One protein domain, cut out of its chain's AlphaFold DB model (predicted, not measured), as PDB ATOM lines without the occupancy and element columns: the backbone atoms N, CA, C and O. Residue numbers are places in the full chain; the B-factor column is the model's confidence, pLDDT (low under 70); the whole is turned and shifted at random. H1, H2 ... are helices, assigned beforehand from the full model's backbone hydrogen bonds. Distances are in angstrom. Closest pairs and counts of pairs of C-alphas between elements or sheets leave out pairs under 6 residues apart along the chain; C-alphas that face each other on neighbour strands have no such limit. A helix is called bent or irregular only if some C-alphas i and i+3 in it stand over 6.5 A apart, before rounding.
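AT A GLANCE: This is residues 484 to 523 and 541 to 621 of the 1262 residues of an uncharacterized protein of Symbiodinium microadriaticum (UniProt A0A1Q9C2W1). Short helices gather in a crossed cluster with H4 and H6 in its middle, H1 and H3 at one end and the long helix H8 across the other end; the last residues of H8, 614 to 621, stick out. H7 packs on H4, and H5 packs on H6 and H8. The printed part has 121 residues with eight named helices, H1 to H8 in order along the chain, and no named strand; the class is all helix. The whole is compact, with a radius of gyration of the C-alphas of 15.2 A and spans of 46 by 34 by 26 A.

IN THESE COORDINATES: H1, residues 486 to 494, begins at C-alpha 486, (125.932, 85.720, 120.977), and is 12.7 A long. H2 is residues 498 to 502, and H3 is residues 514 to 522, 12.2 A long. H4, residues 542 to 555, is 19.9 A long and begins at C-alpha 542, (136.250, 91.309, 135.039). H5 is residues 557 to 565, H6 residues 571 to 579 and H7 residues 585 to 591. H8, residues 595 to 621, is 38.3 A long and ends at C-alpha 621, (156.291, 57.874, 144.388). H5 is irregular, but only just: C-alphas 559 and 562 are 6.55 A apart.

HOW THE PARTS SIT: H4 is the hub, touching H1, H3, H6 and H7. H1 only just touches H4, with 3 pairs of C-alphas within 8 A, the closest being those of Val 494 and Leu 552, 6.7 A. H2 is close to H4 but not clearly touching, with the closest C-alphas, of Glu 500 and Lys 555, 7.4 A apart. H3 touches residues 543 to 547 of H4 alone, closest at the C-alphas of Gly 516 and Ala 543, 5.4 A, at a steep tilt of 61 degrees, opposite ways. H7 touches H4 at the C-alphas of Arg 549 and Ala 585, 4.1 A. H6 touches residues 549 to 554 of H4 alone, closest at the C-alphas of Ala 553 and Cys 579, 5.7 A. H5 touches H6 at the C-alphas of Glu 561 and Val 571, 5.5 A. H8 touches H6 with residues 601 to 609 alone, closest at the C-alphas of Val 574 and Cys 606, 6.4 A, at a steep tilt of 62 degrees. H8 touches H5 with residues 602 to 606 alone, closest at the C-alphas of Ala 564 and Cys 606, 6.4 A. H4 and H8 are apart. Every O i to N i+4 pair is within hydrogen-bond range in H1, H2, H3, H4, H6, H7 and H8, and 3 of 5 are in H5.

THE WHOLE: The C-alphas farthest apart, of Pro 485 and Thr 621, are 48.5 A apart. Residues 524 to 540 are not printed, and C-alphas 523 and 541 are 9.7 A apart across the cut. The link from H2 to H3, 11 residues, is long. The mean pLDDT of the printed part is 76.1; it is under 70 in residues 484 to 495, 498 to 523, 541 to 544 and 620 to 621.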
ATOM      1  N   ASP A 484     124.040  79.444 121.287       55.44
ATOM      2  CA  ASP A 484     123.625  80.857 121.365       55.44
ATOM      3  C   ASP A 484     124.315  81.718 120.273       55.44
ATOM      4  O   ASP A 484     125.548  81.745 120.223       55.44
ATOM      5  N   PRO A 485     123.582  82.480 119.431       48.56
ATOM      6  CA  PRO A 485     124.181  83.365 118.422       48.56
ATOM      7  C   PRO A 485     125.083  84.476 119.002       48.56
ATOM      8  O   PRO A 485     125.942  85.003 118.300       48.56
ATOM      9  N   ARG A 486     124.984  84.811 120.295       53.12
ATOM     10  CA  ARG A 486     125.932  85.720 120.977       53.12
ATOM     11  C   ARG A 486     127.350  85.152 121.031       53.12
ATOM     12  O   ARG A 486     128.322  85.905 121.044       53.12
ATOM     13  N   GLN A 487     127.486  83.826 121.008       55.00
ATOM     14  CA  GLN A 487     128.775  83.146 120.906       55.00
ATOM     15  C   GLN A 487     129.464  83.445 119.562       55.00
ATOM     16  O   GLN A 487     130.689  83.431 119.474       55.00
ATOM     17  N   GLU A 488     128.693  83.758 118.519       54.09
ATOM     18  CA  GLU A 488     129.189  84.186 117.208       54.09
ATOM     19  C   GLU A 488     129.744  85.622 117.255       54.09
ATOM     20  O   GLU A 488     130.790  85.902 116.672       54.09
ATOM     21  N   GLN A 489     129.127  86.503 118.055       56.12
ATOM     22  CA  GLN A 489     129.631  87.855 118.323       56.12
ATOM     23  C   GLN A 489     130.947  87.830 119.124       56.12
ATOM     24  O   GLN A 489     131.913  88.474 118.716       56.12
ATOM     25  N   LEU A 490     131.045  87.020 120.190       55.53
ATOM     26  CA  LEU A 490     132.312  86.847 120.923       55.53
ATOM     27  C   LEU A 490     133.410  86.208 120.047       55.53
ATOM     28  O   LEU A 490     134.578  86.597 120.124       55.53
ATOM     29  N   ARG A 491     133.053  85.254 119.171       62.44
ATOM     30  CA  ARG A 491     133.989  84.705 118.170       62.44
ATOM     31  C   ARG A 491     134.482  85.762 117.192       62.44
ATOM     32  O   ARG A 491     135.643  85.686 116.801       62.44
ATOM     33  N   ALA A 492     133.651  86.732 116.808       61.34
ATOM     34  CA  ALA A 492     134.057  87.823 115.925       61.34
ATOM     35  C   ALA A 492     135.083  88.759 116.594       61.34
ATOM     36  O   ALA A 492     136.060  89.142 115.948       61.34
ATOM     37  N   GLU A 493     134.920  89.065 117.886       61.97
ATOM     38  CA  GLU A 493     135.866  89.898 118.648       61.97
ATOM     39  C   GLU A 493     137.225  89.208 118.846       61.97
ATOM     40  O   GLU A 493     138.261  89.768 118.484       61.97
ATOM     41  N   VAL A 494     137.245  87.959 119.333       60.94
ATOM     42  CA  VAL A 494     138.501  87.198 119.543       60.94
ATOM     43  C   VAL A 494     139.054  86.619 118.221       60.94
ATOM     44  O   VAL A 494     140.197  86.155 118.143       60.94
ATOM     45  N   ARG A 495     138.266  86.674 117.138       69.88
ATOM     46  CA  ARG A 495     138.519  86.071 115.813       69.88
ATOM     47  C   ARG A 495     138.893  84.583 115.905       69.88
ATOM     48  O   ARG A 495     139.928  84.188 115.367       69.88
ATOM     49  N   LEU A 496     138.107  83.796 116.638       71.19
ATOM     50  CA  LEU A 496     138.279  82.343 116.804       71.19
ATOM     51  C   LEU A 496     137.304  81.573 115.910       71.19
ATOM     52  O   LEU A 496     136.128  81.930 115.823       71.19
ATOM     53  N   THR A 497     137.762  80.485 115.291       76.00
ATOM     54  CA  THR A 497     136.867  79.569 114.570       76.00
ATOM     55  C   THR A 497     135.998  78.746 115.532       76.00
ATOM     56  O   THR A 497     136.278  78.623 116.728       76.00
ATOM     57  N   MET A 498     134.916  78.156 115.011       66.00
ATOM     58  CA  MET A 498     134.018  77.281 115.781       66.00
ATOM     59  C   MET A 498     134.755  76.081 116.406       66.00
ATOM     60  O   MET A 498     134.463  75.721 117.544       66.00
ATOM     61  N   GLU A 499     135.725  75.489 115.703       66.94
ATOM     62  CA  GLU A 499     136.469  74.315 116.186       66.94
ATOM     63  C   GLU A 499     137.537  74.679 117.226       66.94
ATOM     64  O   GLU A 499     137.647  74.009 118.253       66.94
ATOM     65  N   GLU A 500     138.258  75.790 117.045       66.38
ATOM     66  CA  GLU A 500     139.179  76.308 118.070       66.38
ATOM     67  C   GLU A 500     138.451  76.674 119.366       66.38
ATOM     68  O   GLU A 500     138.963  76.429 120.455       66.38
ATOM     69  N   PHE A 501     137.241  77.231 119.255       65.75
ATOM     70  CA  PHE A 501     136.411  77.562 120.410       65.75
ATOM     71  C   PHE A 501     135.899  76.299 121.126       65.75
ATOM     72  O   PHE A 501     135.885  76.248 122.351       65.75
ATOM     73  N   LYS A 502     135.499  75.262 120.375       63.03
ATOM     74  CA  LYS A 502     135.021  73.978 120.927       63.03
ATOM     75  C   LYS A 502     136.114  73.125 121.577       63.03
ATOM     76  O   LYS A 502     135.792  72.274 122.394       63.03
ATOM     77  N   THR A 503     137.376  73.328 121.209       65.19
ATOM     78  CA  THR A 503     138.522  72.563 121.737       65.19
ATOM     79  C   THR A 503     139.151  73.183 122.990       65.19
ATOM     80  O   THR A 503     140.097  72.621 123.532       65.19
ATOM     81  N   MET A 504     138.646  74.327 123.464       68.75
ATOM     82  CA  MET A 504     139.232  75.080 124.576       68.75
ATOM     83  C   MET A 504     139.079  74.363 125.939       68.75
ATOM     84  O   MET A 504     137.961  73.968 126.278       68.75
ATOM     85  N   PRO A 505     140.143  74.240 126.766       58.06
ATOM     86  CA  PRO A 505     140.110  73.464 128.011       58.06
ATOM     87  C   PRO A 505     139.023  73.880 129.007       58.06
ATOM     88  O   PRO A 505     138.351  73.006 129.546       58.06
ATOM     89  N   ASP A 506     138.767  75.184 129.192       57.53
ATOM     90  CA  ASP A 506     137.719  75.683 130.103       57.53
ATOM     91  C   ASP A 506     136.288  75.223 129.721       57.53
ATOM     92  O   ASP A 506     135.387  75.291 130.554       57.53
ATOM     93  N   PHE A 507     136.071  74.728 128.491       51.66
ATOM     94  CA  PHE A 507     134.821  74.086 128.044       51.66
ATOM     95  C   PHE A 507     134.823  72.549 128.182       51.66
ATOM     96  O   PHE A 507     133.779  71.926 127.998       51.66
ATOM     97  N   SER A 508     135.969  71.933 128.491       47.00
ATOM     98  CA  SER A 508     136.167  70.476 128.528       47.00
ATOM     99  C   SER A 508     136.551  69.921 129.906       47.00
ATOM    100  O   SER A 508     136.390  68.721 130.133       47.00
ATOM    101  N   THR A 509     137.089  70.735 130.820       43.59
ATOM    102  CA  THR A 509     137.571  70.278 132.136       43.59
ATOM    103  C   THR A 509     136.586  70.612 133.256       43.59
ATOM    104  O   THR A 509     136.288  71.783 133.498       43.59
ATOM    105  N   LYS A 510     136.126  69.585 133.983       49.06
ATOM    106  CA  LYS A 510     135.230  69.718 135.145       49.06
ATOM    107  C   LYS A 510     135.827  70.664 136.207       49.06
ATOM    108  O   LYS A 510     136.959  70.448 136.633       49.06
ATOM    109  N   GLY A 511     135.050  71.638 136.701       46.56
ATOM    110  CA  GLY A 511     135.254  72.204 138.046       46.56
ATOM    111  C   GLY A 511     135.235  73.731 138.208       46.56
ATOM    112  O   GLY A 511     134.652  74.206 139.183       46.56
ATOM    113  N   HIS A 512     135.891  74.514 137.337       42.38
ATOM    114  CA  HIS A 512     136.191  75.931 137.657       42.38
ATOM    115  C   HIS A 512     135.830  76.987 136.593       42.38
ATOM    116  O   HIS A 512     135.468  78.098 136.979       42.38
ATOM    117  N   GLY A 513     135.856  76.681 135.290       48.81
ATOM    118  CA  GLY A 513     135.529  77.670 134.242       48.81
ATOM    119  C   GLY A 513     134.055  78.108 134.220       48.81
ATOM    120  O   GLY A 513     133.729  79.246 133.874       48.81
ATOM    121  N   GLU A 514     133.148  77.228 134.649       51.09
ATOM    122  CA  GLU A 514     131.699  77.391 134.471       51.09
ATOM    123  C   GLU A 514     131.105  78.590 135.237       51.09
ATOM    124  O   GLU A 514     130.125  79.191 134.794       51.09
ATOM    125  N   ARG A 515     131.700  78.970 136.379       46.84
ATOM    126  CA  ARG A 515     131.153  80.001 137.280       46.84
ATOM    127  C   ARG A 515     131.174  81.397 136.649       46.84
ATOM    128  O   ARG A 515     130.151  82.074 136.642       46.84
ATOM    129  N   GLY A 516     132.310  81.793 136.069       55.59
ATOM    130  CA  GLY A 516     132.451  83.098 135.410       55.59
ATOM    131  C   GLY A 516     131.635  83.196 134.120       55.59
ATOM    132  O   GLY A 516     131.035  84.232 133.841       55.59
ATOM    133  N   LEU A 517     131.541  82.102 133.356       51.81
ATOM    134  CA  LEU A 517     130.792  82.079 132.097       51.81
ATOM    135  C   LEU A 517     129.272  82.202 132.323       51.81
ATOM    136  O   LEU A 517     128.584  82.866 131.546       51.81
ATOM    137  N   LEU A 518     128.756  81.651 133.428       52.16
ATOM    138  CA  LEU A 518     127.383  81.894 133.878       52.16
ATOM    139  C   LEU A 518     127.147  83.353 134.293       52.16
ATOM    140  O   LEU A 518     126.141  83.933 133.890       52.16
ATOM    141  N   GLU A 519     128.050  83.967 135.061       54.38
ATOM    142  CA  GLU A 519     127.894  85.365 135.500       54.38
ATOM    143  C   GLU A 519     127.842  86.338 134.306       54.38
ATOM    144  O   GLU A 519     126.968  87.205 134.265       54.38
ATOM    145  N   ILE A 520     128.671  86.122 133.274       53.97
ATOM    146  CA  ILE A 520     128.644  86.891 132.014       53.97
ATOM    147  C   ILE A 520     127.308  86.726 131.266       53.97
ATOM    148  O   ILE A 520     126.741  87.707 130.785       53.97
ATOM    149  N   LEU A 521     126.784  85.499 131.146       49.97
ATOM    150  CA  LEU A 521     125.556  85.229 130.381       49.97
ATOM    151  C   LEU A 521     124.264  85.645 131.111       49.97
ATOM    152  O   LEU A 521     123.243  85.902 130.462       49.97
ATOM    153  N   PHE A 522     124.280  85.696 132.447       51.41
ATOM    154  CA  PHE A 522     123.081  85.925 133.258       51.41
ATOM    155  C   PHE A 522     122.951  87.317 133.881       51.41
ATOM    156  O   PHE A 522     121.861  87.615 134.384       51.41
ATOM    157  N   ASP A 523     123.956  88.196 133.779       52.19
ATOM    158  CA  ASP A 523     123.791  89.595 134.187       52.19
ATOM    159  C   ASP A 523     122.557  90.236 133.505       52.19
ATOM    160  O   ASP A 523     122.197  89.987 132.344       52.19
ATOM    161  N   PRO A 541     132.785  93.711 132.768       64.38
ATOM    162  CA  PRO A 541     132.916  92.904 133.978       64.38
ATOM    163  C   PRO A 541     134.158  92.005 133.909       64.38
ATOM    164  O   PRO A 541     134.399  91.340 132.901       64.38
ATOM    165  N   ALA A 542     134.929  91.949 135.000       66.19
ATOM    166  CA  ALA A 542     136.250  91.309 135.039       66.19
ATOM    167  C   ALA A 542     136.262  89.841 134.559       66.19
ATOM    168  O   ALA A 542     137.232  89.406 133.941       66.19
ATOM    169  N   ALA A 543     135.167  89.098 134.761       62.53
ATOM    170  CA  ALA A 543     135.004  87.739 134.242       62.53
ATOM    171  C   ALA A 543     135.089  87.665 132.702       62.53
ATOM    172  O   ALA A 543     135.683  86.732 132.165       62.53
ATOM    173  N   LEU A 544     134.546  88.655 131.979       69.19
ATOM    174  CA  LEU A 544     134.652  88.729 130.517       69.19
ATOM    175  C   LEU A 544     136.088  89.048 130.082       69.19
ATOM    176  O   LEU A 544     136.566  88.488 129.097       69.19
ATOM    177  N   HIS A 545     136.799  89.889 130.840       72.50
ATOM    178  CA  HIS A 545     138.219  90.142 130.599       72.50
ATOM    179  C   HIS A 545     139.082  88.890 130.809       72.50
ATOM    180  O   HIS A 545     139.943  88.634 129.968       72.50
ATOM    181  N   ASP A 546     138.831  88.082 131.846       74.06
ATOM    182  CA  ASP A 546     139.516  86.793 132.027       74.06
ATOM    183  C   ASP A 546     139.154  85.796 130.913       74.06
ATOM    184  O   ASP A 546     140.046  85.225 130.287       74.06
ATOM    185  N   PHE A 547     137.869  85.651 130.565       77.50
ATOM    186  CA  PHE A 547     137.459  84.757 129.478       77.50
ATOM    187  C   PHE A 547     138.131  85.117 128.142       77.50
ATOM    188  O   PHE A 547     138.684  84.247 127.469       77.50
ATOM    189  N   VAL A 548     138.149  86.403 127.771       77.56
ATOM    190  CA  VAL A 548     138.834  86.871 126.553       77.56
ATOM    191  C   VAL A 548     140.351  86.668 126.655       77.56
ATOM    192  O   VAL A 548     140.962  86.259 125.670       77.56
ATOM    193  N   ARG A 549     140.965  86.876 127.830       83.81
ATOM    194  CA  ARG A 549     142.396  86.616 128.085       83.81
ATOM    195  C   ARG A 549     142.736  85.136 127.843       83.81
ATOM    196  O   ARG A 549     143.628  84.850 127.044       83.81
ATOM    197  N   ARG A 550     141.968  84.199 128.415       81.44
ATOM    198  CA  ARG A 550     142.144  82.745 128.212       81.44
ATOM    199  C   ARG A 550     141.884  82.315 126.772       81.44
ATOM    200  O   ARG A 550     142.658  81.540 126.218       81.44
ATOM    201  N   ALA A 551     140.839  82.843 126.135       79.94
ATOM    202  CA  ALA A 551     140.520  82.534 124.741       79.94
ATOM    203  C   ALA A 551     141.631  83.007 123.780       79.94
ATOM    204  O   ALA A 551     141.958  82.323 122.809       79.94
ATOM    205  N   LEU A 552     142.267  84.144 124.081       80.56
ATOM    206  CA  LEU A 552     143.408  84.668 123.330       80.56
ATOM    207  C   LEU A 552     144.685  83.841 123.588       80.56
ATOM    208  O   LEU A 552     145.424  83.564 122.644       80.56
ATOM    209  N   ALA A 553     144.896  83.333 124.807       81.56
ATOM    210  CA  ALA A 553     145.965  82.371 125.102       81.56
ATOM    211  C   ALA A 553     145.763  81.018 124.388       81.56
ATOM    212  O   ALA A 553     146.696  80.489 123.786       81.56
ATOM    213  N   TRP A 554     144.534  80.489 124.357       82.31
ATOM    214  CA  TRP A 554     144.198  79.262 123.620       82.31
ATOM    215  C   TRP A 554     144.348  79.415 122.097       82.31
ATOM    216  O   TRP A 554     144.663  78.460 121.382       82.31
ATOM    217  N   LYS A 555     144.201  80.635 121.574       84.81
ATOM    218  CA  LYS A 555     144.535  80.955 120.183       84.81
ATOM    219  C   LYS A 555     146.038  80.860 119.908       84.81
ATOM    220  O   LYS A 555     146.459  80.352 118.868       84.81
ATOM    221  N   LEU A 556     146.848  81.308 120.864       83.62
ATOM    222  CA  LEU A 556     148.311  81.249 120.826       83.62
ATOM    223  C   LEU A 556     148.868  79.838 121.091       83.62
ATOM    224  O   LEU A 556     150.080  79.651 120.989       83.62
ATOM    225  N   ARG A 557     148.016  78.829 121.353       86.12
ATOM    226  CA  ARG A 557     148.441  77.447 121.645       86.12
ATOM    227  C   ARG A 557     149.411  76.869 120.615       86.12
ATOM    228  O   ARG A 557     150.319  76.165 121.012       86.12
ATOM    229  N   HIS A 558     149.296  77.229 119.337       86.25
ATOM    230  CA  HIS A 558     150.195  76.765 118.272       86.25
ATOM    231  C   HIS A 558     151.658  77.243 118.434       86.25
ATOM    232  O   HIS A 558     152.572  76.590 117.942       86.25
ATOM    233  N   ARG A 559     151.897  78.364 119.138       86.31
ATOM    234  CA  ARG A 559     153.247  78.809 119.548       86.31
ATOM    235  C   ARG A 559     153.722  78.067 120.799       86.31
ATOM    236  O   ARG A 559     154.890  77.713 120.913       86.31
ATOM    237  N   VAL A 560     152.794  77.793 121.715       87.25
ATOM    238  CA  VAL A 560     153.044  77.031 122.947       87.25
ATOM    239  C   VAL A 560     153.331  75.552 122.655       87.25
ATOM    240  O   VAL A 560     154.150  74.952 123.333       87.25
ATOM    241  N   GLU A 561     152.697  74.968 121.640       92.50
ATOM    242  CA  GLU A 561     152.648  73.531 121.346       92.50
ATOM    243  C   GLU A 561     154.031  72.901 121.150       92.50
ATOM    244  O   GLU A 561     154.333  71.905 121.805       92.50
ATOM    245  N   HIS A 562     154.910  73.520 120.354       90.94
ATOM    246  CA  HIS A 562     156.291  73.047 120.194       90.94
ATOM    247  C   HIS A 562     157.043  73.065 121.533       90.94
ATOM    248  O   HIS A 562     157.634  72.065 121.932       90.94
ATOM    249  N   ARG A 563     156.965  74.181 122.268       88.06
ATOM    250  CA  ARG A 563     157.657  74.370 123.555       88.06
ATOM    251  C   ARG A 563     157.071  73.522 124.688       88.06
ATOM    252  O   ARG A 563     157.784  73.203 125.631       88.06
ATOM    253  N   ALA A 564     155.795  73.159 124.626       90.75
ATOM    254  CA  ALA A 564     155.165  72.236 125.564       90.75
ATOM    255  C   ALA A 564     155.585  70.791 125.258       90.75
ATOM    256  O   ALA A 564     155.949  70.057 126.177       90.75
ATOM    257  N   ALA A 565     155.631  70.412 123.973       91.44
ATOM    258  CA  ALA A 565     156.119  69.112 123.520       91.44
ATOM    259  C   ALA A 565     157.604  68.888 123.863       91.44
ATOM    260  O   ALA A 565     157.941  67.820 124.371       91.44
ATOM    261  N   ASP A 566     158.460  69.908 123.697       93.88
ATOM    262  CA  ASP A 566     159.883  69.886 124.092       93.88
ATOM    263  C   ASP A 566     160.085  69.507 125.579       93.88
ATOM    264  O   ASP A 566     161.101  68.914 125.942       93.88
ATOM    265  N   TRP A 567     159.109  69.821 126.442       92.56
ATOM    266  CA  TRP A 567     159.112  69.526 127.885       92.56
ATOM    267  C   TRP A 567     158.140  68.393 128.283       92.56
ATOM    268  O   TRP A 567     157.974  68.099 129.468       92.56
ATOM    269  N   GLY A 568     157.479  67.748 127.315       92.88
ATOM    270  CA  GLY A 568     156.494  66.683 127.540       92.88
ATOM    271  C   GLY A 568     155.240  67.110 128.319       92.88
ATOM    272  O   GLY A 568     154.618  66.269 128.977       92.88
ATOM    273  N   LEU A 569     154.894  68.400 128.305       93.00
ATOM    274  CA  LEU A 569     153.761  68.994 129.023       93.00
ATOM    275  C   LEU A 569     152.507  69.088 128.144       93.00
ATOM    276  O   LEU A 569     152.587  69.176 126.922       93.00
ATOM    277  N   ASP A 570     151.336  69.116 128.785       91.81
ATOM    278  CA  ASP A 570     150.076  69.415 128.105       91.81
ATOM    279  C   ASP A 570     150.020  70.890 127.661       91.81
ATOM    280  O   ASP A 570     150.262  71.810 128.448       91.81
ATOM    281  N   VAL A 571     149.652  71.106 126.396       90.50
ATOM    282  CA  VAL A 571     149.605  72.427 125.757       90.50
ATOM    283  C   VAL A 571     148.565  73.337 126.419       90.50
ATOM    284  O   VAL A 571     148.809  74.535 126.552       90.50
ATOM    285  N   GLY A 572     147.431  72.790 126.875       84.88
ATOM    286  CA  GLY A 572     146.394  73.560 127.574       84.88
ATOM    287  C   GLY A 572     146.872  74.089 128.925       84.88
ATOM    288  O   GLY A 572     146.726  75.274 129.218       84.88
ATOM    289  N   THR A 573     147.525  73.230 129.702       87.00
ATOM    290  CA  THR A 573     148.121  73.548 131.005       87.00
ATOM    291  C   THR A 573     149.182  74.646 130.879       87.00
ATOM    292  O   THR A 573     149.181  75.595 131.664       87.00
ATOM    293  N   VAL A 574     150.054  74.573 129.863       92.06
ATOM    294  CA  VAL A 574     151.044  75.635 129.605       92.06
ATOM    295  C   VAL A 574     150.363  76.924 129.128       92.06
ATOM    296  O   VAL A 574     150.681  77.994 129.639       92.06
ATOM    297  N   ALA A 575     149.392  76.853 128.209       88.62
ATOM    298  CA  ALA A 575     148.689  78.037 127.700       88.62
ATOM    299  C   ALA A 575     147.928  78.800 128.803       88.62
ATOM    300  O   ALA A 575     147.960  80.031 128.825       88.62
ATOM    301  N   LEU A 576     147.303  78.092 129.751       85.56
ATOM    302  CA  LEU A 576     146.664  78.693 130.927       85.56
ATOM    303  C   LEU A 576     147.697  79.317 131.882       85.56
ATOM    304  O   LEU A 576     147.554  80.471 132.274       85.56
ATOM    305  N   ALA A 577     148.800  78.628 132.180       90.44
ATOM    306  CA  ALA A 577     149.844  79.173 133.053       90.44
ATOM    307  C   ALA A 577     150.595  80.387 132.450       90.44
ATOM    308  O   ALA A 577     151.130  81.218 133.195       90.44
ATOM    309  N   VAL A 578     150.625  80.513 131.115       91.88
ATOM    310  CA  VAL A 578     151.074  81.723 130.400       91.88
ATOM    311  C   VAL A 578     150.003  82.819 130.462       91.88
ATOM    312  O   VAL A 578     150.337  83.971 130.726       91.88
ATOM    313  N   CYS A 579     148.719  82.480 130.291       90.75
ATOM    314  CA  CYS A 579     147.587  83.406 130.432       90.75
ATOM    315  C   CYS A 579     147.573  84.116 131.797       90.75
ATOM    316  O   CYS A 579     147.429  85.338 131.860       90.75
ATOM    317  N   ASP A 580     147.785  83.366 132.880       89.19
ATOM    318  CA  ASP A 580     147.803  83.889 134.252       89.19
ATOM    319  C   ASP A 580     148.992  84.814 134.558       89.19
ATOM    320  O   ASP A 580     148.995  85.496 135.580       89.19
ATOM    321  N   SER A 581     149.984  84.888 133.664       92.12
ATOM    322  CA  SER A 581     151.141  85.784 133.803       92.12
ATOM    323  C   SER A 581     150.869  87.226 133.332       92.12
ATOM    324  O   SER A 581     151.744  88.078 133.465       92.12
ATOM    325  N   PHE A 582     149.669  87.520 132.809       92.31
ATOM    326  CA  PHE A 582     149.250  88.851 132.343       92.31
ATOM    327  C   PHE A 582     147.986  89.318 133.067       92.31
ATOM    328  O   PHE A 582     147.052  88.537 133.231       92.31
ATOM    329  N   SER A 583     147.894  90.593 133.452       84.44
ATOM    330  CA  SER A 583     146.703  91.109 134.145       84.44
ATOM    331  C   SER A 583     145.522  91.333 133.193       84.44
ATOM    332  O   SER A 583     144.370  91.143 133.581       84.44
ATOM    333  N   THR A 584     145.790  91.661 131.922       87.88
ATOM    334  CA  THR A 584     144.746  91.891 130.908       87.88
ATOM    335  C   THR A 584     144.993  91.147 129.596       87.88
ATOM    336  O   THR A 584     146.125  90.886 129.188       87.88
ATOM    337  N   ALA A 585     143.912  90.888 128.850       81.06
ATOM    338  CA  ALA A 585     143.990  90.380 127.476       81.06
ATOM    339  C   ALA A 585     144.777  91.310 126.526       81.06
ATOM    340  O   ALA A 585     145.334  90.849 125.530       81.06
ATOM    341  N   ARG A 586     144.850  92.616 126.834       82.38
ATOM    342  CA  ARG A 586     145.622  93.596 126.057       82.38
ATOM    343  C   ARG A 586     147.124  93.432 126.273       82.38
ATOM    344  O   ARG A 586     147.861  93.485 125.298       82.38
ATOM    345  N   GLU A 587     147.566  93.206 127.508       88.00
ATOM    346  CA  GLU A 587     148.971  92.894 127.809       88.00
ATOM    347  C   GLU A 587     149.396  91.596 127.127       88.00
ATOM    348  O   GLU A 587     150.362  91.605 126.374       88.00
ATOM    349  N   LEU A 588     148.612  90.521 127.279       90.19
ATOM    350  CA  LEU A 588     148.850  89.252 126.585       90.19
ATOM    351  C   LEU A 588     148.946  89.440 125.057       90.19
ATOM    352  O   LEU A 588     149.831  88.872 124.415       90.19
ATOM    353  N   HIS A 589     148.071  90.252 124.454       86.12
ATOM    354  CA  HIS A 589     148.121  90.500 123.011       86.12
ATOM    355  C   HIS A 589     149.337  91.346 122.585       86.12
ATOM    356  O   HIS A 589     149.943  91.051 121.557       86.12
ATOM    357  N   VAL A 590     149.722  92.363 123.364       87.75
ATOM    358  CA  VAL A 590     150.916  93.184 123.091       87.75
ATOM    359  C   VAL A 590     152.196  92.364 123.267       87.75
ATOM    360  O   VAL A 590     153.050  92.382 122.387       87.75
ATOM    361  N   SER A 591     152.320  91.594 124.347       87.19
ATOM    362  CA  SER A 591     153.495  90.757 124.598       87.19
ATOM    363  C   SER A 591     153.616  89.598 123.610       87.19
ATOM    364  O   SER A 591     154.724  89.291 123.201       87.19
ATOM    365  N   SER A 592     152.511  89.010 123.139       88.94
ATOM    366  CA  SER A 592     152.556  87.984 122.077       88.94
ATOM    367  C   SER A 592     152.934  88.517 120.686       88.94
ATOM    368  O   SER A 592     153.172  87.715 119.780       88.94
ATOM    369  N   ALA A 593     153.023  89.842 120.509       87.69
ATOM    370  CA  ALA A 593     153.589  90.471 119.315       87.69
ATOM    371  C   ALA A 593     155.119  90.661 119.393       87.69
ATOM    372  O   ALA A 593     155.754  90.806 118.349       87.69
ATOM    373  N   ASP A 594     155.720  90.615 120.589       90.31
ATOM    374  CA  ASP A 594     157.168  90.444 120.762       90.31
ATOM    375  C   ASP A 594     157.480  88.945 120.813       90.31
ATOM    376  O   ASP A 594     157.358  88.286 121.846       90.31
ATOM    377  N   GLU A 595     157.881  88.395 119.669       86.06
ATOM    378  CA  GLU A 595     158.172  86.966 119.550       86.06
ATOM    379  C   GLU A 595     159.326  86.523 120.463       86.06
ATOM    380  O   GLU A 595     159.339  85.376 120.893       86.06
ATOM    381  N   SER A 596     160.256  87.421 120.811       86.31
ATOM    382  CA  SER A 596     161.404  87.091 121.661       86.31
ATOM    383  C   SER A 596     161.029  87.020 123.144       86.31
ATOM    384  O   SER A 596     161.313  86.019 123.805       86.31
ATOM    385  N   GLY A 597     160.316  88.030 123.652       89.88
ATOM    386  CA  GLY A 597     159.835  88.055 125.033       89.88
ATOM    387  C   GLY A 597     158.760  87.001 125.316       89.88
ATOM    388  O   GLY A 597     158.714  86.441 126.415       89.88
ATOM    389  N   PHE A 598     157.909  86.685 124.332       91.69
ATOM    390  CA  PHE A 598     156.854  85.686 124.505       91.69
ATOM    391  C   PHE A 598     157.401  84.252 124.557       91.69
ATOM    392  O   PHE A 598     156.985  83.481 125.423       91.69
ATOM    393  N   ASP A 599     158.373  83.901 123.707       90.69
ATOM    394  CA  ASP A 599     159.025  82.583 123.751       90.69
ATOM    395  C   ASP A 599     159.793  82.362 125.064       90.69
ATOM    396  O   ASP A 599     159.746  81.266 125.628       90.69
ATOM    397  N   GLU A 600     160.450  83.399 125.598       93.00
ATOM    398  CA  GLU A 600     161.133  83.324 126.897       93.00
ATOM    399  C   GLU A 600     160.140  83.082 128.052       93.00
ATOM    400  O   GLU A 600     160.407  82.276 128.949       93.00
ATOM    401  N   LEU A 601     158.964  83.722 128.014       93.94
ATOM    402  CA  LEU A 601     157.901  83.504 128.999       93.94
ATOM    403  C   LEU A 601     157.301  82.093 128.903       93.94
ATOM    404  O   LEU A 601     157.059  81.467 129.940       93.94
ATOM    405  N   ILE A 602     157.082  81.572 127.690       94.12
ATOM    406  CA  ILE A 602     156.634  80.186 127.490       94.12
ATOM    407  C   ILE A 602     157.682  79.220 128.058       94.12
ATOM    408  O   ILE A 602     157.327  78.347 128.847       94.12
ATOM    409  N   ALA A 603     158.968  79.405 127.737       93.19
ATOM    410  CA  ALA A 603     160.050  78.549 128.227       93.19
ATOM    411  C   ALA A 603     160.131  78.527 129.765       93.19
ATOM    412  O   ALA A 603     160.124  77.450 130.363       93.19
ATOM    413  N   LYS A 604     160.100  79.698 130.418       95.25
ATOM    414  CA  LYS A 604     160.044  79.826 131.889       95.25
ATOM    415  C   LYS A 604     158.792  79.185 132.496       95.25
ATOM    416  O   LYS A 604     158.831  78.654 133.606       95.25
ATOM    417  N   THR A 605     157.671  79.213 131.776       94.88
ATOM    418  CA  THR A 605     156.420  78.589 132.222       94.88
ATOM    419  C   THR A 605     156.475  77.063 132.112       94.88
ATOM    420  O   THR A 605     156.064  76.383 133.055       94.88
ATOM    421  N   CYS A 606     157.040  76.520 131.028       95.06
ATOM    422  CA  CYS A 606     157.330  75.091 130.894       95.06
ATOM    423  C   CYS A 606     158.300  74.606 131.981       95.06
ATOM    424  O   CYS A 606     158.041  73.587 132.617       95.06
ATOM    425  N   GLU A 607     159.369  75.357 132.259       94.62
ATOM    426  CA  GLU A 607     160.335  75.039 133.318       94.62
ATOM    427  C   GLU A 607     159.662  74.954 134.699       94.62
ATOM    428  O   GLU A 607     159.787  73.940 135.392       94.62
ATOM    429  N   ARG A 608     158.859  75.967 135.063       95.56
ATOM    430  CA  ARG A 608     158.071  75.990 136.309       95.56
ATOM    431  C   ARG A 608     157.128  74.787 136.422       95.56
ATOM    432  O   ARG A 608     157.109  74.120 137.456       95.56
ATOM    433  N   LEU A 609     156.359  74.497 135.370       93.94
ATOM    434  CA  LEU A 609     155.398  73.388 135.354       93.94
ATOM    435  C   LEU A 609     156.081  72.013 135.372       93.94
ATOM    436  O   LEU A 609     155.567  71.085 135.995       93.94
ATOM    437  N   SER A 610     157.250  71.878 134.743       94.31
ATOM    438  CA  SER A 610     158.061  70.658 134.794       94.31
ATOM    439  C   SER A 610     158.608  70.407 136.203       94.31
ATOM    440  O   SER A 610     158.462  69.302 136.727       94.31
ATOM    441  N   LEU A 611     159.125  71.443 136.874       91.56
ATOM    442  CA  LEU A 611     159.551  71.379 138.279       91.56
ATOM    443  C   LEU A 611     158.400  71.031 139.235       91.56
ATOM    444  O   LEU A 611     158.579  70.225 140.149       91.56
ATOM    445  N   GLU A 612     157.204  71.589 139.027       90.38
ATOM    446  CA  GLU A 612     156.016  71.176 139.784       90.38
ATOM    447  C   GLU A 612     155.631  69.719 139.516       90.38
ATOM    448  O   GLU A 612     155.328  68.988 140.458       90.38
ATOM    449  N   ARG A 613     155.666  69.273 138.256       89.88
ATOM    450  CA  ARG A 613     155.362  67.886 137.886       89.88
ATOM    451  C   ARG A 613     156.370  66.903 138.475       89.88
ATOM    452  O   ARG A 613     155.953  65.847 138.938       89.88
ATOM    453  N   GLN A 614     157.658  67.251 138.506       83.94
ATOM    454  CA  GLN A 614     158.691  66.459 139.177       83.94
ATOM    455  C   GLN A 614     158.422  66.363 140.680       83.94
ATOM    456  O   GLN A 614     158.353  65.255 141.194       83.94
ATOM    457  N   ARG A 615     158.159  67.483 141.368       81.81
ATOM    458  CA  ARG A 615     157.827  67.482 142.808       81.81
ATOM    459  C   ARG A 615     156.553  66.704 143.139       81.81
ATOM    460  O   ARG A 615     156.494  66.067 144.187       81.81
ATOM    461  N   ARG A 616     155.533  66.752 142.271       78.88
ATOM    462  CA  ARG A 616     154.336  65.905 142.404       78.88
ATOM    463  C   ARG A 616     154.709  64.439 142.224       78.88
ATOM    464  O   ARG A 616     154.476  63.672 143.139       78.88
ATOM    465  N   HIS A 617     155.391  64.074 141.138       74.62
ATOM    466  CA  HIS A 617     155.788  62.687 140.886       74.62
ATOM    467  C   HIS A 617     156.686  62.118 141.996       74.62
ATOM    468  O   HIS A 617     156.505  60.969 142.382       74.62
ATOM    469  N   GLU A 618     157.631  62.891 142.529       71.62
ATOM    470  CA  GLU A 618     158.502  62.494 143.641       71.62
ATOM    471  C   GLU A 618     157.665  62.152 144.885       71.62
ATOM    472  O   GLU A 618     157.741  61.034 145.394       71.62
ATOM    473  N   LYS A 619     156.740  63.043 145.262       71.31
ATOM    474  CA  LYS A 619     155.786  62.841 146.363       71.31
ATOM    475  C   LYS A 619     154.796  61.693 146.114       71.31
ATOM    476  O   LYS A 619     154.520  60.906 147.012       71.31
ATOM    477  N   ASP A 620     154.298  61.553 144.889       58.66
ATOM    478  CA  ASP A 620     153.400  60.470 144.475       58.66
ATOM    479  C   ASP A 620     154.123  59.109 144.463       58.66
ATOM    480  O   ASP A 620     153.477  58.075 144.610       58.66
ATOM    481  N   THR A 621     155.456  59.091 144.313       59.91
ATOM    482  CA  THR A 621     156.291  57.874 144.388       59.91
ATOM    483  C   THR A 621     156.642  57.517 145.832       59.91
ATOM    484  O   THR A 621     156.742  56.337 146.152       59.91
TER     485      THR A 621